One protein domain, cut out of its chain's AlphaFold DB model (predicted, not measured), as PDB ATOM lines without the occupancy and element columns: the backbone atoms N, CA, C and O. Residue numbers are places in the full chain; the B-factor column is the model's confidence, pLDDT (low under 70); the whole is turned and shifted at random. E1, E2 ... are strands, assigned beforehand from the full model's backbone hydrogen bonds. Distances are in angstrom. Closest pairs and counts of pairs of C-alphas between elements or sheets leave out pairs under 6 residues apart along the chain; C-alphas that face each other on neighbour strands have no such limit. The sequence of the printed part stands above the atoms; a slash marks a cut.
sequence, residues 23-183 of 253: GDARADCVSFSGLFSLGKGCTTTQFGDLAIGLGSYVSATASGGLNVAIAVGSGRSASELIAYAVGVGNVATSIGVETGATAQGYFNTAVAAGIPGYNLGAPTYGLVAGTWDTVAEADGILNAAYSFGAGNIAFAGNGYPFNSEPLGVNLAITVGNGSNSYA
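AT A GLANCE: This is residues 23 to 183 of the 253 residues of an uncharacterized protein of Mycobacterium sp. BK086 (UniProt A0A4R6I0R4). With little regular structure, the printed part winds in stacked turns as a flattened solenoid: strands E1 E3 E5 E7 E9 face E10 E8 E6 E4 E2, and E11 folds round one end. The 161 printed residues include eleven named strands, E1 to E11, 64 residues, all strand. The parallel sheet runs E1 E3 E5 E7 E9 E11 E10 E8 E6 E4 E2; the whole is compact, radius of gyration of the C-alphas 14.8 A, spans 45 by 44 by 24 A.

HOW THE PARTS SIT: Edge strand E1, residues 51 to 53, is parallel to E3, residues 69 to 74; N 53 and O 70 are 2.8 A apart. In this folded sheet, bent back on itself, hinge E11, residues 173 to 181, bends by 165 degrees at residue 176.

IN THESE COORDINATES: E1 begins at C-alpha 51 (-24.606, 32.848, 46.816). E6, residues 99 to 105, measures 20.9 A. E11 ends at C-alpha 181 (-17.048, 24.254, 24.996).

THE WHOLE: The printed part has no cut. Residues 115 to 133 and 156 to 172 are long links. Mean pLDDT of the printed part is 71.3; 77 residues are under 70, among them residues 23 to 50.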
ATOM      1  N   GLY A  23      -4.755  39.013  51.520       42.88
ATOM      2  CA  GLY A  23      -4.572  37.604  51.912       42.88
ATOM      3  C   GLY A  23      -5.578  37.073  52.948       42.88
ATOM      4  O   GLY A  23      -6.530  37.760  53.301       42.88
ATOM      5  N   ASP A  24      -5.307  35.859  53.443       45.34
ATOM      6  CA  ASP A  24      -6.089  35.067  54.417       45.34
ATOM      7  C   ASP A  24      -7.553  34.746  54.037       45.34
ATOM      8  O   ASP A  24      -8.501  35.387  54.480       45.34
ATOM      9  N   ALA A  25      -7.731  33.638  53.307       48.84
ATOM     10  CA  ALA A  25      -9.011  32.960  53.056       48.84
ATOM     11  C   ALA A  25      -8.868  31.488  53.511       48.84
ATOM     12  O   ALA A  25      -8.105  30.735  52.913       48.84
ATOM     13  N   ARG A  26      -9.443  30.984  54.613       53.25
ATOM     14  CA  ARG A  26     -10.818  31.127  55.130       53.25
ATOM     15  C   ARG A  26     -11.868  30.863  54.048       53.25
ATOM     16  O   ARG A  26     -12.067  31.655  53.141       53.25
ATOM     17  N   ALA A  27     -12.578  29.743  54.189       32.22
ATOM     18  CA  ALA A  27     -13.878  29.602  53.548       32.22
ATOM     19  C   ALA A  27     -14.866  30.509  54.269       32.22
ATOM     20  O   ALA A  27     -14.852  30.420  55.489       32.22
ATOM     21  N   ASP A  28     -15.626  31.411  53.628       56.34
ATOM     22  CA  ASP A  28     -16.087  32.621  54.355       56.34
ATOM     23  C   ASP A  28     -17.580  32.938  54.512       56.34
ATOM     24  O   ASP A  28     -17.916  33.485  55.562       56.34
ATOM     25  N   CYS A  29     -18.468  32.625  53.566       41.31
ATOM     26  CA  CYS A  29     -19.766  33.316  53.506       41.31
ATOM     27  C   CYS A  29     -21.014  32.424  53.370       41.31
ATOM     28  O   CYS A  29     -20.994  31.352  52.779       41.31
ATOM     29  N   VAL A  30     -22.111  32.925  53.939       62.47
ATOM     30  CA  VAL A  30     -23.526  32.531  53.799       62.47
ATOM     31  C   VAL A  30     -24.327  33.850  53.813       62.47
ATOM     32  O   VAL A  30     -23.757  34.914  54.037       62.47
ATOM     33  N   SER A  31     -25.626  33.822  53.534       52.06
ATOM     34  CA  SER A  31     -26.623  34.912  53.484       52.06
ATOM     35  C   SER A  31     -27.926  34.256  53.000       52.06
ATOM     36  O   SER A  31     -27.850  33.212  52.373       52.06
ATOM     37  N   PHE A  32     -29.126  34.734  53.309       63.19
ATOM     38  CA  PHE A  32     -30.343  33.982  52.977       63.19
ATOM     39  C   PHE A  32     -31.535  34.908  52.866       63.19
ATOM     40  O   PHE A  32     -31.835  35.616  53.824       63.19
ATOM     41  N   SER A  33     -32.205  34.871  51.715       65.12
ATOM     42  CA  SER A  33     -33.402  35.617  51.318       65.12
ATOM     43  C   SER A  33     -33.472  37.061  51.845       65.12
ATOM     44  O   SER A  33     -34.534  37.566  52.188       65.12
ATOM     45  N   GLY A  34     -32.304  37.709  51.958       53.53
ATOM     46  CA  GLY A  34     -32.142  39.111  52.357       53.53
ATOM     47  C   GLY A  34     -32.117  39.318  53.870       53.53
ATOM     48  O   GLY A  34     -32.023  40.450  54.335       53.53
ATOM     49  N   LEU A  35     -32.196  38.225  54.630       58.44
ATOM     50  CA  LEU A  35     -32.471  38.191  56.061       58.44
ATOM     51  C   LEU A  35     -31.331  37.598  56.910       58.44
ATOM     52  O   LEU A  35     -31.166  38.040  58.044       58.44
ATOM     53  N   PHE A  36     -30.566  36.599  56.436       49.34
ATOM     54  CA  PHE A  36     -29.697  35.819  57.345       49.34
ATOM     55  C   PHE A  36     -28.367  35.289  56.773       49.34
ATOM     56  O   PHE A  36     -28.360  34.407  55.926       49.34
ATOM     57  N   SER A  37     -27.229  35.730  57.324       68.00
ATOM     58  CA  SER A  37     -25.863  35.376  56.896       68.00
ATOM     59  C   SER A  37     -25.030  34.785  58.037       68.00
ATOM     60  O   SER A  37     -24.598  35.529  58.910       68.00
ATOM     61  N   LEU A  38     -24.790  33.463  58.040       53.72
ATOM     62  CA  LEU A  38     -23.843  32.787  58.945       53.72
ATOM     63  C   LEU A  38     -23.321  31.466  58.372       53.72
ATOM     64  O   LEU A  38     -24.103  30.604  57.984       53.72
ATOM     65  N   GLY A  39     -22.007  31.264  58.417       63.66
ATOM     66  CA  GLY A  39     -21.365  30.069  57.871       63.66
ATOM     67  C   GLY A  39     -20.633  30.364  56.568       63.66
ATOM     68  O   GLY A  39     -20.392  31.521  56.234       63.66
ATOM     69  N   LYS A  40     -20.161  29.299  55.915       56.22
ATOM     70  CA  LYS A  40     -18.968  29.349  55.062       56.22
ATOM     71  C   LYS A  40     -19.134  28.522  53.767       56.22
ATOM     72  O   LYS A  40     -18.304  27.670  53.479       56.22
ATOM     73  N   GLY A  41     -20.219  28.770  53.014       62.94
ATOM     74  CA  GLY A  41     -20.443  28.256  51.650       62.94
ATOM     75  C   GLY A  41     -21.733  28.691  50.899       62.94
ATOM     76  O   GLY A  41     -21.636  29.031  49.725       62.94
ATOM     77  N   CYS A  42     -22.922  28.655  51.531       59.03
ATOM     78  CA  CYS A  42     -24.241  28.431  50.863       59.03
ATOM     79  C   CYS A  42     -25.297  29.539  51.156       59.03
ATOM     80  O   CYS A  42     -25.083  30.278  52.113       59.03
ATOM     81  N   THR A  43     -26.360  29.815  50.352       58.69
ATOM     82  CA  THR A  43     -26.947  31.199  50.403       58.69
ATOM     83  C   THR A  43     -28.393  31.487  49.823       58.69
ATOM     84  O   THR A  43     -29.082  30.530  49.510       58.69
ATOM     85  N   THR A  44     -28.903  32.762  49.792       67.12
ATOM     86  CA  THR A  44     -30.017  33.427  48.979       67.12
ATOM     87  C   THR A  44     -30.170  34.992  49.262       67.12
ATOM     88  O   THR A  44     -29.615  35.425  50.270       67.12
ATOM     89  N   THR A  45     -30.882  35.883  48.485       50.72
ATOM     90  CA  THR A  45     -31.184  37.341  48.859       50.72
ATOM     91  C   THR A  45     -32.576  38.009  48.645       50.72
ATOM     92  O   THR A  45     -32.935  38.831  49.480       50.72
ATOM     93  N   GLN A  46     -33.355  37.814  47.574       60.47
ATOM     94  CA  GLN A  46     -34.753  38.330  47.520       60.47
ATOM     95  C   GLN A  46     -35.678  37.451  48.412       60.47
ATOM     96  O   GLN A  46     -35.225  36.879  49.389       60.47
ATOM     97  N   PHE A  47     -36.932  37.185  48.051       50.47
ATOM     98  CA  PHE A  47     -37.468  35.825  48.260       50.47
ATOM     99  C   PHE A  47     -36.788  34.987  47.165       50.47
ATOM    100  O   PHE A  47     -37.248  35.189  46.057       50.47
ATOM    101  N   GLY A  48     -35.629  34.302  47.380       46.69
ATOM    102  CA  GLY A  48     -34.360  35.033  47.101       46.69
ATOM    103  C   GLY A  48     -33.042  34.578  46.406       46.69
ATOM    104  O   GLY A  48     -32.497  33.495  46.550       46.69
ATOM    105  N   ASP A  49     -32.408  35.569  45.761       66.62
ATOM    106  CA  ASP A  49     -31.215  35.480  44.904       66.62
ATOM    107  C   ASP A  49     -29.835  35.617  45.581       66.62
ATOM    108  O   ASP A  49     -29.353  36.733  45.746       66.62
ATOM    109  N   LEU A  50     -29.109  34.558  45.933       55.97
ATOM    110  CA  LEU A  50     -27.677  34.730  46.254       55.97
ATOM    111  C   LEU A  50     -26.936  33.416  46.341       55.97
ATOM    112  O   LEU A  50     -27.517  32.456  46.825       55.97
ATOM    113  N   ALA A  51     -25.641  33.457  46.038       87.06
ATOM    114  CA  ALA A  51     -24.606  32.848  46.816       87.06
ATOM    115  C   ALA A  51     -23.241  33.499  46.722       87.06
ATOM    116  O   ALA A  51     -22.856  34.027  45.686       87.06
ATOM    117  N   ILE A  52     -22.536  33.451  47.852       89.31
ATOM    118  CA  ILE A  52     -21.110  33.725  47.954       89.31
ATOM    119  C   ILE A  52     -20.546  32.726  48.960       89.31
ATOM    120  O   ILE A  52     -20.984  32.703  50.108       89.31
ATOM    121  N   GLY A  53     -19.557  31.954  48.534       88.12
ATOM    122  CA  GLY A  53     -18.684  31.165  49.385       88.12
ATOM    123  C   GLY A  53     -17.244  31.303  48.897       88.12
ATOM    124  O   GLY A  53     -16.988  31.289  47.699       88.12
ATOM    125  N   LEU A  54     -16.294  31.431  49.819       86.81
ATOM    126  CA  LEU A  54     -14.855  31.328  49.531       86.81
ATOM    127  C   LEU A  54     -14.311  30.017  50.128       86.81
ATOM    128  O   LEU A  54     -15.045  29.368  50.864       86.81
ATOM    129  N   GLY A  55     -13.029  29.695  49.913       81.62
ATOM    130  CA  GLY A  55     -12.251  28.608  50.532       81.62
ATOM    131  C   GLY A  55     -12.563  27.164  50.097       81.62
ATOM    132  O   GLY A  55     -13.014  26.892  48.987       81.62
ATOM    133  N   SER A  56     -12.202  26.196  50.944       82.81
ATOM    134  CA  SER A  56     -12.254  24.771  50.585       82.81
ATOM    135  C   SER A  56     -13.637  24.136  50.777       82.81
ATOM    136  O   SER A  56     -14.254  24.346  51.819       82.81
ATOM    137  N   TYR A  57     -14.045  23.275  49.834       76.69
ATOM    138  CA  TYR A  57     -15.274  22.456  49.857       76.69
ATOM    139  C   TYR A  57     -16.576  23.270  49.922       76.69
ATOM    140  O   TYR A  57     -17.376  23.138  50.849       76.69
ATOM    141  N   VAL A  58     -16.765  24.161  48.953       77.44
ATOM    142  CA  VAL A  58     -17.690  25.292  49.074       77.44
ATOM    143  C   VAL A  58     -18.724  25.295  47.952       77.44
ATOM    144  O   VAL A  58     -18.381  25.272  46.773       77.44
ATOM    145  N   SER A  59     -20.002  25.312  48.347       85.88
ATOM    146  CA  SER A  59     -21.155  25.206  47.451       85.88
ATOM    147  C   SER A  59     -22.098  26.395  47.626       85.88
ATOM    148  O   SER A  59     -22.906  26.469  48.551       85.88
ATOM    149  N   ALA A  60     -21.981  27.337  46.707       84.81
ATOM    150  CA  ALA A  60     -22.745  28.560  46.638       84.81
ATOM    151  C   ALA A  60     -24.046  28.302  45.854       84.81
ATOM    152  O   ALA A  60     -23.992  28.113  44.649       84.81
ATOM    153  N   THR A  61     -25.213  28.285  46.509       88.62
ATOM    154  CA  THR A  61     -26.522  27.968  45.887       88.62
ATOM    155  C   THR A  61     -27.544  29.097  46.045       88.62
ATOM    156  O   THR A  61     -27.733  29.551  47.168       88.62
ATOM    157  N   ALA A  62     -28.223  29.484  44.955       86.12
ATOM    158  CA  ALA A  62     -29.183  30.588  44.856       86.12
ATOM    159  C   ALA A  62     -30.515  30.150  44.205       86.12
ATOM    160  O   ALA A  62     -30.487  29.630  43.089       86.12
ATOM    161  N   SER A  63     -31.668  30.369  44.856       79.94
ATOM    162  CA  SER A  63     -32.993  29.992  44.323       79.94
ATOM    163  C   SER A  63     -34.176  30.647  45.065       79.94
ATOM    164  O   SER A  63     -34.141  30.847  46.276       79.94
ATOM    165  N   GLY A  64     -35.262  30.949  44.340       69.06
ATOM    166  CA  GLY A  64     -36.283  31.924  44.780       69.06
ATOM    167  C   GLY A  64     -35.834  33.341  44.389       69.06
ATOM    168  O   GLY A  64     -34.675  33.651  44.582       69.06
ATOM    169  N   GLY A  65     -36.651  34.166  43.709       66.44
ATOM    170  CA  GLY A  65     -36.359  35.578  43.335       66.44
ATOM    171  C   GLY A  65     -35.784  36.000  41.946       66.44
ATOM    172  O   GLY A  65     -36.243  37.014  41.414       66.44
ATOM    173  N   LEU A  66     -34.898  35.291  41.236       58.38
ATOM    174  CA  LEU A  66     -34.517  33.897  41.418       58.38
ATOM    175  C   LEU A  66     -33.023  33.503  41.617       58.38
ATOM    176  O   LEU A  66     -32.834  32.345  41.964       58.38
ATOM    177  N   ASN A  67     -31.977  34.362  41.520       61.78
ATOM    178  CA  ASN A  67     -30.535  34.005  41.797       61.78
ATOM    179  C   ASN A  67     -29.406  35.020  41.414       61.78
ATOM    180  O   ASN A  67     -29.505  35.742  40.428       61.78
ATOM    181  N   VAL A  68     -28.244  34.878  42.075       88.19
ATOM    182  CA  VAL A  68     -26.845  35.087  41.594       88.19
ATOM    183  C   VAL A  68     -25.975  34.178  42.469       88.19
ATOM    184  O   VAL A  68     -26.183  34.275  43.659       88.19
ATOM    185  N   ALA A  69     -25.021  33.363  42.008       89.56
ATOM    186  CA  ALA A  69     -24.223  32.449  42.848       89.56
ATOM    187  C   ALA A  69     -22.711  32.497  42.562       89.56
ATOM    188  O   ALA A  69     -22.304  32.545  41.404       89.56
ATOM    189  N   ILE A  70     -21.877  32.466  43.610       92.44
ATOM    190  CA  ILE A  70     -20.419  32.657  43.534       92.44
ATOM    191  C   ILE A  70     -19.675  31.720  44.503       92.44
ATOM    192  O   ILE A  70     -19.841  31.847  45.712       92.44
ATOM    193  N   ALA A  71     -18.804  30.841  44.011       88.69
ATOM    194  CA  ALA A  71     -17.902  30.016  44.821       88.69
ATOM    195  C   ALA A  71     -16.429  30.296  44.468       88.69
ATOM    196  O   ALA A  71     -16.098  30.567  43.317       88.69
ATOM    197  N   VAL A  72     -15.517  30.261  45.441       89.19
ATOM    198  CA  VAL A  72     -14.073  30.494  45.226       89.19
ATOM    199  C   VAL A  72     -13.261  29.568  46.131       89.19
ATOM    200  O   VAL A  72     -13.623  29.444  47.288       89.19
ATOM    201  N   GLY A  73     -12.153  28.970  45.679       86.38
ATOM    202  CA  GLY A  73     -11.205  28.244  46.538       86.38
ATOM    203  C   GLY A  73     -10.767  26.864  46.031       86.38
ATOM    204  O   GLY A  73      -9.973  26.781  45.094       86.38
ATOM    205  N   SER A  74     -11.177  25.776  46.698       81.69
ATOM    206  CA  SER A  74     -10.663  24.428  46.373       81.69
ATOM    207  C   SER A  74     -11.581  23.259  46.755       81.69
ATOM    208  O   SER A  74     -11.856  23.050  47.941       81.69
ATOM    209  N   GLY A  75     -11.940  22.412  45.795       66.44
ATOM    210  CA  GLY A  75     -12.390  21.049  46.076       66.44
ATOM    211  C   GLY A  75     -11.252  20.096  46.481       66.44
ATOM    212  O   GLY A  75     -10.075  20.476  46.507       66.44
ATOM    213  N   ARG A  76     -11.631  18.857  46.822       61.28
ATOM    214  CA  ARG A  76     -10.795  17.649  46.659       61.28
ATOM    215  C   ARG A  76     -11.680  16.431  46.392       61.28
ATOM    216  O   ARG A  76     -12.362  16.006  47.324       61.28
ATOM    217  N   SER A  77     -11.596  15.847  45.197       56.94
ATOM    218  CA  SER A  77     -11.968  14.499  44.700       56.94
ATOM    219  C   SER A  77     -13.305  13.840  45.122       56.94
ATOM    220  O   SER A  77     -13.614  12.747  44.656       56.94
ATOM    221  N   ALA A  78     -14.076  14.449  46.017       49.09
ATOM    222  CA  ALA A  78     -15.352  13.997  46.573       49.09
ATOM    223  C   ALA A  78     -16.247  15.175  47.025       49.09
ATOM    224  O   ALA A  78     -17.366  14.950  47.478       49.09
ATOM    225  N   SER A  79     -15.750  16.415  46.911       61.59
ATOM    226  CA  SER A  79     -16.457  17.661  47.224       61.59
ATOM    227  C   SER A  79     -15.893  18.780  46.349       61.59
ATOM    228  O   SER A  79     -14.825  19.318  46.651       61.59
ATOM    229  N   GLU A  80     -16.599  19.098  45.269       68.69
ATOM    230  CA  GLU A  80     -16.250  20.135  44.289       68.69
ATOM    231  C   GLU A  80     -16.556  21.551  44.813       68.69
ATOM    232  O   GLU A  80     -17.332  21.743  45.755       68.69
ATOM    233  N   LEU A  81     -15.948  22.557  44.188       77.06
ATOM    234  CA  LEU A  81     -16.250  23.969  44.392       77.06
ATOM    235  C   LEU A  81     -17.379  24.389  43.436       77.06
ATOM    236  O   LEU A  81     -17.145  24.565  42.242       77.06
ATOM    237  N   ILE A  82     -18.603  24.546  43.942       84.81
ATOM    238  CA  ILE A  82     -19.810  24.674  43.107       84.81
ATOM    239  C   ILE A  82     -20.468  26.043  43.276       84.81
ATOM    240  O   ILE A  82     -20.781  26.436  44.394       84.81
ATOM    241  N   ALA A  83     -20.781  26.723  42.174       87.69
ATOM    242  CA  ALA A  83     -21.759  27.810  42.139       87.69
ATOM    243  C   ALA A  83     -23.029  27.359  41.404       87.69
ATOM    244  O   ALA A  83     -22.942  26.808  40.313       87.69
ATOM    245  N   TYR A  84     -24.204  27.591  41.980       88.56
ATOM    246  CA  TYR A  84     -25.480  27.078  41.492       88.56
ATOM    247  C   TYR A  84     -26.577  28.140  41.588       88.56
ATOM    248  O   TYR A  84     -26.840  28.669  42.666       88.56
ATOM    249  N   ALA A  85     -27.219  28.465  40.472       88.31
ATOM    250  CA  ALA A  85     -28.237  29.507  40.365       88.31
ATOM    251  C   ALA A  85     -29.481  28.956  39.663       88.31
ATOM    252  O   ALA A  85     -29.329  28.376  38.594       88.31
ATOM    253  N   VAL A  86     -30.682  29.100  40.242       85.69
ATOM    254  CA  VAL A  86     -31.925  28.606  39.620       85.69
ATOM    255  C   VAL A  86     -33.122  29.569  39.701       85.69
ATOM    256  O   VAL A  86     -33.712  29.747  40.771       85.69
ATOM    257  N   GLY A  87     -33.608  30.023  38.533       82.88
ATOM    258  CA  GLY A  87     -35.050  30.166  38.298       82.88
ATOM    259  C   GLY A  87     -35.558  31.221  37.300       82.88
ATOM    260  O   GLY A  87     -35.886  30.842  36.192       82.88
ATOM    261  N   VAL A  88     -35.702  32.498  37.702       83.94
ATOM    262  CA  VAL A  88     -35.943  33.832  36.944       83.94
ATOM    263  C   VAL A  88     -34.679  34.603  37.616       83.94
ATOM    264  O   VAL A  88     -34.763  35.491  38.462       83.94
ATOM    265  N   GLY A  89     -33.409  34.177  37.485       57.50
ATOM    266  CA  GLY A  89     -32.853  33.028  36.743       57.50
ATOM    267  C   GLY A  89     -31.643  33.273  35.828       57.50
ATOM    268  O   GLY A  89     -31.666  32.791  34.707       57.50
ATOM    269  N   ASN A  90     -30.580  33.995  36.219       66.75
ATOM    270  CA  ASN A  90     -29.286  33.357  36.596       66.75
ATOM    271  C   ASN A  90     -28.148  34.364  36.800       66.75
ATOM    272  O   ASN A  90     -28.118  35.407  36.161       66.75
ATOM    273  N   VAL A  91     -27.155  33.950  37.591       90.69
ATOM    274  CA  VAL A  91     -25.712  34.019  37.276       90.69
ATOM    275  C   VAL A  91     -25.034  32.972  38.161       90.69
ATOM    276  O   VAL A  91     -25.348  32.932  39.345       90.69
ATOM    277  N   ALA A  92     -24.105  32.165  37.653       92.25
ATOM    278  CA  ALA A  92     -23.247  31.291  38.462       92.25
ATOM    279  C   ALA A  92     -21.764  31.573  38.175       92.25
ATOM    280  O   ALA A  92     -21.396  31.835  37.034       92.25
ATOM    281  N   THR A  93     -20.897  31.574  39.189       94.88
ATOM    282  CA  THR A  93     -19.457  31.865  39.047       94.88
ATOM    283  C   THR A  93     -18.627  31.034  40.025       94.88
ATOM    284  O   THR A  93     -18.759  31.236  41.222       94.88
ATOM    285  N   SER A  94     -17.750  30.138  39.568       90.44
ATOM    286  CA  SER A  94     -16.940  29.293  40.462       90.44
ATOM    287  C   SER A  94     -15.444  29.349  40.141       90.44
ATOM    288  O   SER A  94     -15.047  29.136  38.995       90.44
ATOM    289  N   ILE A  95     -14.584  29.657  41.116       90.75
ATOM    290  CA  ILE A  95     -13.170  29.998  40.870       90.75
ATOM    291  C   ILE A  95     -12.219  29.202  41.773       90.75
ATOM    292  O   ILE A  95     -12.025  29.565  42.934       90.75
ATOM    293  N   GLY A  96     -11.562  28.149  41.274       86.81
ATOM    294  CA  GLY A  96     -10.634  27.380  42.110       86.81
ATOM    295  C   GLY A  96     -10.147  26.032  41.583       86.81
ATOM    296  O   GLY A  96     -10.247  25.707  40.405       86.81
ATOM    297  N   VAL A  97      -9.582  25.228  42.481       85.06
ATOM    298  CA  VAL A  97      -9.297  23.806  42.214       85.06
ATOM    299  C   VAL A  97     -10.622  23.037  42.218       85.06
ATOM    300  O   VAL A  97     -11.404  23.244  43.141       85.06
ATOM    301  N   GLU A  98     -10.849  22.167  41.224       80.44
ATOM    302  CA  GLU A  98     -12.072  21.347  41.054       80.44
ATOM    303  C   GLU A  98     -13.364  22.184  41.108       80.44
ATOM    304  O   GLU A  98     -14.038  22.233  42.136       80.44
ATOM    305  N   THR A  99     -13.677  22.908  40.027       83.62
ATOM    306  CA  THR A  99     -14.611  24.046  40.075       83.62
ATOM    307  C   THR A  99     -15.725  23.976  39.028       83.62
ATOM    308  O   THR A  99     -15.456  23.908  37.831       83.62
ATOM    309  N   GLY A 100     -16.983  24.028  39.473       88.25
ATOM    310  CA  GLY A 100     -18.188  23.960  38.643       88.25
ATOM    311  C   GLY A 100     -19.132  25.145  38.875       88.25
ATOM    312  O   GLY A 100     -19.304  25.591  40.005       88.25
ATOM    313  N   ALA A 101     -19.759  25.670  37.827       91.56
ATOM    314  CA  ALA A 101     -20.746  26.741  37.901       91.56
ATOM    315  C   ALA A 101     -21.943  26.425  37.000       91.56
ATOM    316  O   ALA A 101     -21.769  26.381  35.787       91.56
ATOM    317  N   THR A 102     -23.137  26.269  37.570       90.81
ATOM    318  CA  THR A 102     -24.369  25.917  36.847       90.81
ATOM    319  C   THR A 102     -25.483  26.936  37.113       90.81
ATOM    320  O   THR A 102     -25.700  27.364  38.246       90.81
ATOM    321  N   ALA A 103     -26.199  27.342  36.070       89.50
ATOM    322  CA  ALA A 103     -27.202  28.405  36.080       89.50
ATOM    323  C   ALA A 103     -28.461  27.939  35.328       89.50
ATOM    324  O   ALA A 103     -28.331  27.563  34.179       89.50
ATOM    325  N   GLN A 104     -29.675  27.955  35.888       85.19
ATOM    326  CA  GLN A 104     -30.880  27.428  35.220       85.19
ATOM    327  C   GLN A 104     -32.122  28.330  35.367       85.19
ATOM    328  O   GLN A 104     -32.687  28.458  36.448       85.19
ATOM    329  N   GLY A 105     -32.565  28.947  34.269       78.75
ATOM    330  CA  GLY A 105     -33.916  29.474  34.098       78.75
ATOM    331  C   GLY A 105     -34.062  30.801  33.351       78.75
ATOM    332  O   GLY A 105     -33.790  30.861  32.155       78.75
ATOM    333  N   TYR A 106     -34.608  31.837  34.009       64.44
ATOM    334  CA  TYR A 106     -34.946  33.139  33.425       64.44
ATOM    335  C   TYR A 106     -33.936  34.311  33.745       64.44
ATOM    336  O   TYR A 106     -33.960  34.974  34.766       64.44
ATOM    337  N   PHE A 107     -32.951  34.673  32.934       55.22
ATOM    338  CA  PHE A 107     -32.414  33.814  31.919       55.22
ATOM    339  C   PHE A 107     -30.863  34.029  31.666       55.22
ATOM    340  O   PHE A 107     -30.426  34.742  30.769       55.22
ATOM    341  N   ASN A 108     -30.020  33.272  32.390       64.50
ATOM    342  CA  ASN A 108     -28.603  32.880  32.133       64.50
ATOM    343  C   ASN A 108     -27.399  33.787  32.384       64.50
ATOM    344  O   ASN A 108     -27.268  34.866  31.818       64.50
ATOM    345  N   THR A 109     -26.403  33.172  33.051       92.06
ATOM    346  CA  THR A 109     -24.979  33.076  32.648       92.06
ATOM    347  C   THR A 109     -24.229  32.148  33.622       92.06
ATOM    348  O   THR A 109     -24.515  32.196  34.817       92.06
ATOM    349  N   ALA A 110     -23.237  31.369  33.172       93.12
ATOM    350  CA  ALA A 110     -22.303  30.667  34.071       93.12
ATOM    351  C   ALA A 110     -20.821  30.909  33.756       93.12
ATOM    352  O   ALA A 110     -20.432  31.070  32.602       93.12
ATOM    353  N   VAL A 111     -19.971  30.911  34.780       94.31
ATOM    354  CA  VAL A 111     -18.527  31.147  34.660       94.31
ATOM    355  C   VAL A 111     -17.766  30.202  35.582       94.31
ATOM    356  O   VAL A 111     -18.047  30.170  36.772       94.31
ATOM    357  N   ALA A 112     -16.758  29.488  35.093       90.81
ATOM    358  CA  ALA A 112     -15.871  28.702  35.944       90.81
ATOM    359  C   ALA A 112     -14.400  28.965  35.601       90.81
ATOM    360  O   ALA A 112     -14.050  29.065  34.431       90.81
ATOM    361  N   ALA A 113     -13.526  29.133  36.594       91.06
ATOM    362  CA  ALA A 113     -12.130  29.516  36.367       91.06
ATOM    363  C   ALA A 113     -11.184  28.806  37.343       91.06
ATOM    364  O   ALA A 113     -11.188  29.114  38.531       91.06
ATOM    365  N   GLY A 114     -10.377  27.848  36.879       83.81
ATOM    366  CA  GLY A 114      -9.784  26.881  37.801       83.81
ATOM    367  C   GLY A 114      -8.469  26.215  37.434       83.81
ATOM    368  O   GLY A 114      -7.896  26.396  36.362       83.81
ATOM    369  N   ILE A 115      -7.982  25.419  38.387       75.06
ATOM    370  CA  ILE A 115      -6.834  24.525  38.201       75.06
ATOM    371  C   ILE A 115      -7.183  23.113  38.685       75.06
ATOM    372  O   ILE A 115      -6.843  22.721  39.803       75.06
ATOM    373  N   PRO A 116      -7.845  22.330  37.830       64.19
ATOM    374  CA  PRO A 116      -7.753  20.879  37.890       64.19
ATOM    375  C   PRO A 116      -7.410  20.282  36.503       64.19
ATOM    376  O   PRO A 116      -7.747  20.845  35.467       64.19
ATOM    377  N   GLY A 117      -6.615  19.208  36.454       55.69
ATOM    378  CA  GLY A 117      -6.015  18.702  35.205       55.69
ATOM    379  C   GLY A 117      -6.682  17.435  34.661       55.69
ATOM    380  O   GLY A 117      -7.245  16.657  35.411       55.69
ATOM    381  N   TYR A 118      -6.567  17.077  33.385       58.31
ATOM    382  CA  TYR A 118      -5.833  17.684  32.268       58.31
ATOM    383  C   TYR A 118      -6.538  17.185  30.991       58.31
ATOM    384  O   TYR A 118      -6.000  16.354  30.258       58.31
ATOM    385  N   ASN A 119      -7.804  17.583  30.792       55.78
ATOM    386  CA  ASN A 119      -8.627  17.214  29.626       55.78
ATOM    387  C   ASN A 119      -7.795  17.324  28.336       55.78
ATOM    388  O   ASN A 119      -7.040  18.278  28.196       55.78
ATOM    389  N   LEU A 120      -7.880  16.352  27.418       56.25
ATOM    390  CA  LEU A 120      -6.999  16.255  26.240       56.25
ATOM    391  C   LEU A 120      -7.636  16.653  24.886       56.25
ATOM    392  O   LEU A 120      -7.018  16.464  23.842       56.25
ATOM    393  N   GLY A 121      -8.806  17.308  24.898       50.22
ATOM    394  CA  GLY A 121      -9.351  18.059  23.751       50.22
ATOM    395  C   GLY A 121     -10.281  17.300  22.799       50.22
ATOM    396  O   GLY A 121     -10.140  17.435  21.581       50.22
ATOM    397  N   ALA A 122     -11.230  16.525  23.328       52.28
ATOM    398  CA  ALA A 122     -12.259  15.833  22.545       52.28
ATOM    399  C   ALA A 122     -13.632  15.825  23.260       52.28
ATOM    400  O   ALA A 122     -13.671  15.937  24.489       52.28
ATOM    401  N   PRO A 123     -14.753  15.692  22.521       54.25
ATOM    402  CA  PRO A 123     -16.099  15.804  23.081       54.25
ATOM    403  C   PRO A 123     -16.703  14.465  23.531       54.25
ATOM    404  O   PRO A 123     -16.757  13.507  22.761       54.25
ATOM    405  N   THR A 124     -17.273  14.428  24.737       47.69
ATOM    406  CA  THR A 124     -18.116  13.318  25.225       47.69
ATOM    407  C   THR A 124     -19.417  13.836  25.834       47.69
ATOM    408  O   THR A 124     -19.578  13.901  27.050       47.69
ATOM    409  N   TYR A 125     -20.388  14.152  24.973       50.03
ATOM    410  CA  TYR A 125     -21.794  14.229  25.380       50.03
ATOM    411  C   TYR A 125     -22.251  12.845  25.873       50.03
ATOM    412  O   TYR A 125     -22.556  11.974  25.058       50.03
ATOM    413  N   GLY A 126     -22.288  12.631  27.191       42.22
ATOM    414  CA  GLY A 126     -22.967  11.472  27.784       42.22
ATOM    415  C   GLY A 126     -22.392  10.906  29.082       42.22
ATOM    416  O   GLY A 126     -23.124  10.209  29.778       42.22
ATOM    417  N   LEU A 127     -21.130  11.174  29.439       38.06
ATOM    418  CA  LEU A 127     -20.530  10.644  30.673       38.06
ATOM    419  C   LEU A 127     -19.616  11.662  31.356       38.06
ATOM    420  O   LEU A 127     -18.701  12.178  30.723       38.06
ATOM    421  N   VAL A 128     -19.900  11.869  32.648       41.38
ATOM    422  CA  VAL A 128     -19.048  12.393  33.733       41.38
ATOM    423  C   VAL A 128     -17.842  13.206  33.248       41.38
ATOM    424  O   VAL A 128     -16.787  12.643  32.949       41.38
ATOM    425  N   ALA A 129     -17.994  14.538  33.244       46.81
ATOM    426  CA  ALA A 129     -16.847  15.441  33.331       46.81
ATOM    427  C   ALA A 129     -15.955  14.961  34.483       46.81
ATOM    428  O   ALA A 129     -16.466  14.540  35.525       46.81
ATOM    429  N   GLY A 130     -14.644  14.924  34.270       46.34
ATOM    430  CA  GLY A 130     -13.734  14.334  35.241       46.34
ATOM    431  C   GLY A 130     -13.865  15.027  36.592       46.34
ATOM    432  O   GLY A 130     -14.173  16.214  36.657       46.34
ATOM    433  N   THR A 131     -13.502  14.328  37.672       52.66
ATOM    434  CA  THR A 131     -13.379  14.875  39.047       52.66
ATOM    435  C   THR A 131     -12.270  15.941  39.178       52.66
ATOM    436  O   THR A 131     -11.726  16.175  40.252       52.66
ATOM    437  N   TRP A 132     -11.878  16.509  38.039       63.75
ATOM    438  CA  TRP A 132     -10.747  17.365  37.768       63.75
ATOM    439  C   TRP A 132     -11.007  18.305  36.571       63.75
ATOM    440  O   TRP A 132     -10.051  18.786  35.966       63.75
ATOM    441  N   ASP A 133     -12.263  18.545  36.190       78.31
ATOM    442  CA  ASP A 133     -12.606  19.527  35.158       78.31
ATOM    443  C   ASP A 133     -13.012  20.879  35.791       78.31
ATOM    444  O   ASP A 133     -13.427  20.964  36.949       78.31
ATOM    445  N   THR A 134     -12.845  21.966  35.036       86.25
ATOM    446  CA  THR A 134     -13.412  23.289  35.346       86.25
ATOM    447  C   THR A 134     -14.694  23.415  34.521       86.25
ATOM    448  O   THR A 134     -14.587  23.450  33.303       86.25
ATOM    449  N   VAL A 135     -15.897  23.470  35.093       87.06
ATOM    450  CA  VAL A 135     -17.155  23.331  34.322       87.06
ATOM    451  C   VAL A 135     -18.049  24.565  34.440       87.06
ATOM    452  O   VAL A 135     -18.375  24.965  35.547       87.06
ATOM    453  N   ALA A 136     -18.490  25.155  33.326       90.38
ATOM    454  CA  ALA A 136     -19.495  26.228  33.323       90.38
ATOM    455  C   ALA A 136     -20.734  25.822  32.508       90.38
ATOM    456  O   ALA A 136     -20.594  25.440  31.356       90.38
ATOM    457  N   GLU A 137     -21.933  25.917  33.069       89.62
ATOM    458  CA  GLU A 137     -23.184  25.381  32.518       89.62
ATOM    459  C   GLU A 137     -24.331  26.387  32.702       89.62
ATOM    460  O   GLU A 137     -24.518  26.891  33.804       89.62
ATOM    461  N   ALA A 138     -25.105  26.728  31.669       88.94
ATOM    462  CA  ALA A 138     -26.200  27.691  31.845       88.94
ATOM    463  C   ALA A 138     -27.439  27.441  30.959       88.94
ATOM    464  O   ALA A 138     -27.327  27.493  29.745       88.94
ATOM    465  N   ASP A 139     -28.657  27.355  31.498       78.62
ATOM    466  CA  ASP A 139     -29.893  27.019  30.778       78.62
ATOM    467  C   ASP A 139     -31.006  28.138  30.773       78.62
ATOM    468  O   ASP A 139     -31.601  28.395  31.804       78.62
ATOM    469  N   GLY A 140     -31.255  28.813  29.618       74.88
ATOM    470  CA  GLY A 140     -32.056  30.040  29.221       74.88
ATOM    471  C   GLY A 140     -31.482  31.488  29.531       74.88
ATOM    472  O   GLY A 140     -31.121  31.512  30.676       74.88
ATOM    473  N   ILE A 141     -31.294  32.713  28.849       66.69
ATOM    474  CA  ILE A 141     -31.916  33.616  27.744       66.69
ATOM    475  C   ILE A 141     -31.274  33.440  26.366       66.69
ATOM    476  O   ILE A 141     -30.310  34.078  25.944       66.69
ATOM    477  N   LEU A 142     -31.806  32.528  25.613       57.00
ATOM    478  CA  LEU A 142     -31.286  31.249  25.948       57.00
ATOM    479  C   LEU A 142     -29.767  31.225  25.671       57.00
ATOM    480  O   LEU A 142     -29.302  30.873  24.599       57.00
ATOM    481  N   ASN A 143     -29.026  31.569  26.736       62.97
ATOM    482  CA  ASN A 143     -27.735  31.022  27.127       62.97
ATOM    483  C   ASN A 143     -26.437  31.794  26.870       62.97
ATOM    484  O   ASN A 143     -26.312  32.555  25.913       62.97
ATOM    485  N   ALA A 144     -25.498  31.569  27.804       86.44
ATOM    486  CA  ALA A 144     -24.084  31.941  27.784       86.44
ATOM    487  C   ALA A 144     -23.335  31.223  28.932       86.44
ATOM    488  O   ALA A 144     -23.810  31.237  30.069       86.44
ATOM    489  N   ALA A 145     -22.161  30.634  28.677       91.25
ATOM    490  CA  ALA A 145     -21.272  30.172  29.750       91.25
ATOM    491  C   ALA A 145     -19.789  30.191  29.359       91.25
ATOM    492  O   ALA A 145     -19.457  30.224  28.177       91.25
ATOM    493  N   TYR A 146     -18.899  30.197  30.351       92.75
ATOM    494  CA  TYR A 146     -17.487  30.517  30.149       92.75
ATOM    495  C   TYR A 146     -16.594  29.720  31.098       92.75
ATOM    496  O   TYR A 146     -16.626  29.968  32.300       92.75
ATOM    497  N   SER A 147     -15.774  28.796  30.592       90.19
ATOM    498  CA  SER A 147     -14.858  28.028  31.450       90.19
ATOM    499  C   SER A 147     -13.381  28.210  31.105       90.19
ATOM    500  O   SER A 147     -12.964  28.097  29.950       90.19
ATOM    501  N   PHE A 148     -12.571  28.472  32.127       90.00
ATOM    502  CA  PHE A 148     -11.162  28.839  32.042       90.00
ATOM    503  C   PHE A 148     -10.315  27.935  32.932       90.00
ATOM    504  O   PHE A 148     -10.702  27.687  34.067       90.00
ATOM    505  N   GLY A 149      -9.135  27.500  32.489       83.75
ATOM    506  CA  GLY A 149      -8.218  26.805  33.400       83.75
ATOM    507  C   GLY A 149      -7.461  25.635  32.806       83.75
ATOM    508  O   GLY A 149      -7.099  25.645  31.635       83.75
ATOM    509  N   ALA A 150      -7.231  24.614  33.623       81.94
ATOM    510  CA  ALA A 150      -7.064  23.258  33.119       81.94
ATOM    511  C   ALA A 150      -8.419  22.516  33.176       81.94
ATOM    512  O   ALA A 150      -9.341  22.966  33.865       81.94
ATOM    513  N   GLY A 151      -8.574  21.436  32.400       74.75
ATOM    514  CA  GLY A 151      -9.794  20.613  32.440       74.75
ATOM    515  C   GLY A 151     -11.071  21.350  31.999       74.75
ATOM    516  O   GLY A 151     -12.164  21.047  32.454       74.75
ATOM    517  N   ASN A 152     -10.961  22.434  31.236       84.12
ATOM    518  CA  ASN A 152     -11.961  23.494  31.285       84.12
ATOM    519  C   ASN A 152     -13.115  23.338  30.266       84.12
ATOM    520  O   ASN A 152     -12.985  23.671  29.099       84.12
ATOM    521  N   ILE A 153     -14.276  22.853  30.702       86.25
ATOM    522  CA  ILE A 153     -15.471  22.540  29.900       86.25
ATOM    523  C   ILE A 153     -16.555  23.622  30.048       86.25
ATOM    524  O   ILE A 153     -16.763  24.120  31.152       86.25
ATOM    525  N   ALA A 154     -17.298  23.970  28.990       89.25
ATOM    526  CA  ALA A 154     -18.492  24.803  29.146       89.25
ATOM    527  C   ALA A 154     -19.670  24.468  28.216       89.25
ATOM    528  O   ALA A 154     -19.512  24.116  27.051       89.25
ATOM    529  N   PHE A 155     -20.876  24.653  28.734       85.19
ATOM    530  CA  PHE A 155     -22.163  24.444  28.086       85.19
ATOM    531  C   PHE A 155     -23.082  25.613  28.443       85.19
ATOM    532  O   PHE A 155     -22.962  26.181  29.516       85.19
ATOM    533  N   ALA A 156     -24.034  25.989  27.601       86.62
ATOM    534  CA  ALA A 156     -25.165  26.775  28.082       86.62
ATOM    535  C   ALA A 156     -26.469  26.445  27.313       86.62
ATOM    536  O   ALA A 156     -26.671  26.984  26.243       86.62
ATOM    537  N   GLY A 157     -27.303  25.485  27.727       75.69
ATOM    538  CA  GLY A 157     -28.274  24.844  26.828       75.69
ATOM    539  C   GLY A 157     -29.676  25.450  26.816       75.69
ATOM    540  O   GLY A 157     -30.087  26.152  27.722       75.69
ATOM    541  N   ASN A 158     -30.497  25.134  25.809       75.69
ATOM    542  CA  ASN A 158     -31.956  25.248  25.970       75.69
ATOM    543  C   ASN A 158     -32.420  24.141  26.937       75.69
ATOM    544  O   ASN A 158     -33.009  23.149  26.505       75.69
ATOM    545  N   GLY A 159     -32.089  24.287  28.216       56.75
ATOM    546  CA  GLY A 159     -32.551  23.442  29.306       56.75
ATOM    547  C   GLY A 159     -33.740  24.065  30.039       56.75
ATOM    548  O   GLY A 159     -34.009  25.261  29.954       56.75
ATOM    549  N   TYR A 160     -34.465  23.203  30.741       52.91
ATOM    550  CA  TYR A 160     -35.493  23.561  31.721       52.91
ATOM    551  C   TYR A 160     -34.862  24.278  32.934       52.91
ATOM    552  O   TYR A 160     -33.705  23.985  33.236       52.91
ATOM    553  N   PRO A 161     -35.629  25.018  33.765       48.53
ATOM    554  CA  PRO A 161     -36.939  25.667  33.535       48.53
ATOM    555  C   PRO A 161     -36.893  27.181  33.908       48.53
ATOM    556  O   PRO A 161     -36.039  27.585  34.679       48.53
ATOM    557  N   PHE A 162     -37.749  28.116  33.466       52.84
ATOM    558  CA  PHE A 162     -39.209  28.122  33.634       52.84
ATOM    559  C   PHE A 162     -39.961  29.122  32.706       52.84
ATOM    560  O   PHE A 162     -39.925  30.340  32.900       52.84
ATOM    561  N   ASN A 163     -40.859  28.584  31.881       54.59
ATOM    562  CA  ASN A 163     -42.223  29.061  31.592       54.59
ATOM    563  C   ASN A 163     -42.439  30.359  30.767       54.59
ATOM    564  O   ASN A 163     -43.572  30.847  30.715       54.59
ATOM    565  N   SER A 164     -41.429  30.942  30.121       54.94
ATOM    566  CA  SER A 164     -41.624  32.048  29.150       54.94
ATOM    567  C   SER A 164     -40.524  32.120  28.076       54.94
ATOM    568  O   SER A 164     -40.155  33.190  27.590       54.94
ATOM    569  N   GLU A 165     -39.987  30.956  27.718       54.81
ATOM    570  CA  GLU A 165     -38.800  30.754  26.892       54.81
ATOM    571  C   GLU A 165     -39.042  31.070  25.397       54.81
ATOM    572  O   GLU A 165     -39.780  30.340  24.732       54.81
ATOM    573  N   PRO A 166     -38.375  32.079  24.797       56.25
ATOM    574  CA  PRO A 166     -38.411  32.285  23.341       56.25
ATOM    575  C   PRO A 166     -37.562  31.272  22.549       56.25
ATOM    576  O   PRO A 166     -37.753  31.129  21.342       56.25
ATOM    577  N   LEU A 167     -36.633  30.581  23.229       51.16
ATOM    578  CA  LEU A 167     -35.467  29.866  22.680       51.16
ATOM    579  C   LEU A 167     -34.479  30.801  21.915       51.16
ATOM    580  O   LEU A 167     -34.868  31.848  21.409       51.16
ATOM    581  N   GLY A 168     -33.181  30.455  21.848       52.34
ATOM    582  CA  GLY A 168     -32.116  31.336  21.300       52.34
ATOM    583  C   GLY A 168     -31.570  32.329  22.345       52.34
ATOM    584  O   GLY A 168     -32.367  32.999  22.986       52.34
ATOM    585  N   VAL A 169     -30.257  32.486  22.591       60.41
ATOM    586  CA  VAL A 169     -29.154  32.561  21.616       60.41
ATOM    587  C   VAL A 169     -27.965  31.566  21.673       60.41
ATOM    588  O   VAL A 169     -27.660  31.112  20.578       60.41
ATOM    589  N   ASN A 170     -27.250  31.238  22.772       58.16
ATOM    590  CA  ASN A 170     -25.896  30.625  22.659       58.16
ATOM    591  C   ASN A 170     -25.326  29.751  23.831       58.16
ATOM    592  O   ASN A 170     -24.798  30.285  24.807       58.16
ATOM    593  N   LEU A 171     -25.251  28.416  23.665       61.75
ATOM    594  CA  LEU A 171     -24.396  27.488  24.457       61.75
ATOM    595  C   LEU A 171     -22.888  27.987  24.405       61.75
ATOM    596  O   LEU A 171     -22.375  28.390  23.377       61.75
ATOM    597  N   ALA A 172     -22.234  28.128  25.560       78.88
ATOM    598  CA  ALA A 172     -20.835  28.491  25.934       78.88
ATOM    599  C   ALA A 172     -19.586  28.849  25.026       78.88
ATOM    600  O   ALA A 172     -19.519  28.606  23.823       78.88
ATOM    601  N   ILE A 173     -18.500  29.313  25.707       89.06
ATOM    602  CA  ILE A 173     -17.063  29.447  25.297       89.06
ATOM    603  C   ILE A 173     -16.080  28.829  26.350       89.06
ATOM    604  O   ILE A 173     -16.390  28.793  27.539       89.06
ATOM    605  N   THR A 174     -14.851  28.411  25.971       86.75
ATOM    606  CA  THR A 174     -13.776  27.953  26.906       86.75
ATOM    607  C   THR A 174     -12.355  28.417  26.544       86.75
ATOM    608  O   THR A 174     -12.073  28.599  25.370       86.75
ATOM    609  N   VAL A 175     -11.430  28.566  27.514       84.88
ATOM    610  CA  VAL A 175     -10.005  28.930  27.265       84.88
ATOM    611  C   VAL A 175      -9.016  28.323  28.283       84.88
ATOM    612  O   VAL A 175      -9.142  28.561  29.481       84.88
ATOM    613  N   GLY A 176      -7.978  27.605  27.829       81.56
ATOM    614  CA  GLY A 176      -7.000  26.976  28.725       81.56
ATOM    615  C   GLY A 176      -6.412  25.633  28.265       81.56
ATOM    616  O   GLY A 176      -6.308  25.340  27.073       81.56
ATOM    617  N   ASN A 177      -5.965  24.826  29.231       74.94
ATOM    618  CA  ASN A 177      -5.294  23.544  29.033       74.94
ATOM    619  C   ASN A 177      -6.282  22.377  29.212       74.94
ATOM    620  O   ASN A 177      -6.466  21.840  30.304       74.94
ATOM    621  N   GLY A 178      -6.939  22.005  28.117       65.44
ATOM    622  CA  GLY A 178      -8.032  21.035  28.158       65.44
ATOM    623  C   GLY A 178      -9.396  21.684  28.041       65.44
ATOM    624  O   GLY A 178     -10.346  21.242  28.671       65.44
ATOM    625  N   SER A 179      -9.482  22.748  27.250       73.06
ATOM    626  CA  SER A 179     -10.736  23.442  27.015       73.06
ATOM    627  C   SER A 179     -11.775  22.532  26.356       73.06
ATOM    628  O   SER A 179     -11.395  21.578  25.691       73.06
ATOM    629  N   ASN A 180     -13.076  22.772  26.516       78.31
ATOM    630  CA  ASN A 180     -14.120  21.919  25.937       78.31
ATOM    631  C   ASN A 180     -15.494  22.615  25.971       78.31
ATOM    632  O   ASN A 180     -16.301  22.353  26.852       78.31
ATOM    633  N   SER A 181     -15.774  23.522  25.037       85.25
ATOM    634  CA  SER A 181     -17.048  24.254  24.996       85.25
ATOM    635  C   SER A 181     -17.959  23.903  23.821       85.25
ATOM    636  O   SER A 181     -17.538  23.286  22.845       85.25
ATOM    637  N   TYR A 182     -19.227  24.286  23.923       82.31
ATOM    638  CA  TYR A 182     -20.253  23.950  22.948       82.31
ATOM    639  C   TYR A 182     -21.252  25.108  22.801       82.31
ATOM    640  O   TYR A 182     -21.612  25.631  23.847       82.31
ATOM    641  N   ALA A 183     -21.782  25.413  21.589       76.50
ATOM    642  CA  ALA A 183     -23.097  26.076  21.421       76.50
ATOM    643  C   ALA A 183     -24.148  25.154  20.799       76.50
ATOM    644  O   ALA A 183     -23.865  24.007  20.500       76.50
TER     645      ALA A 183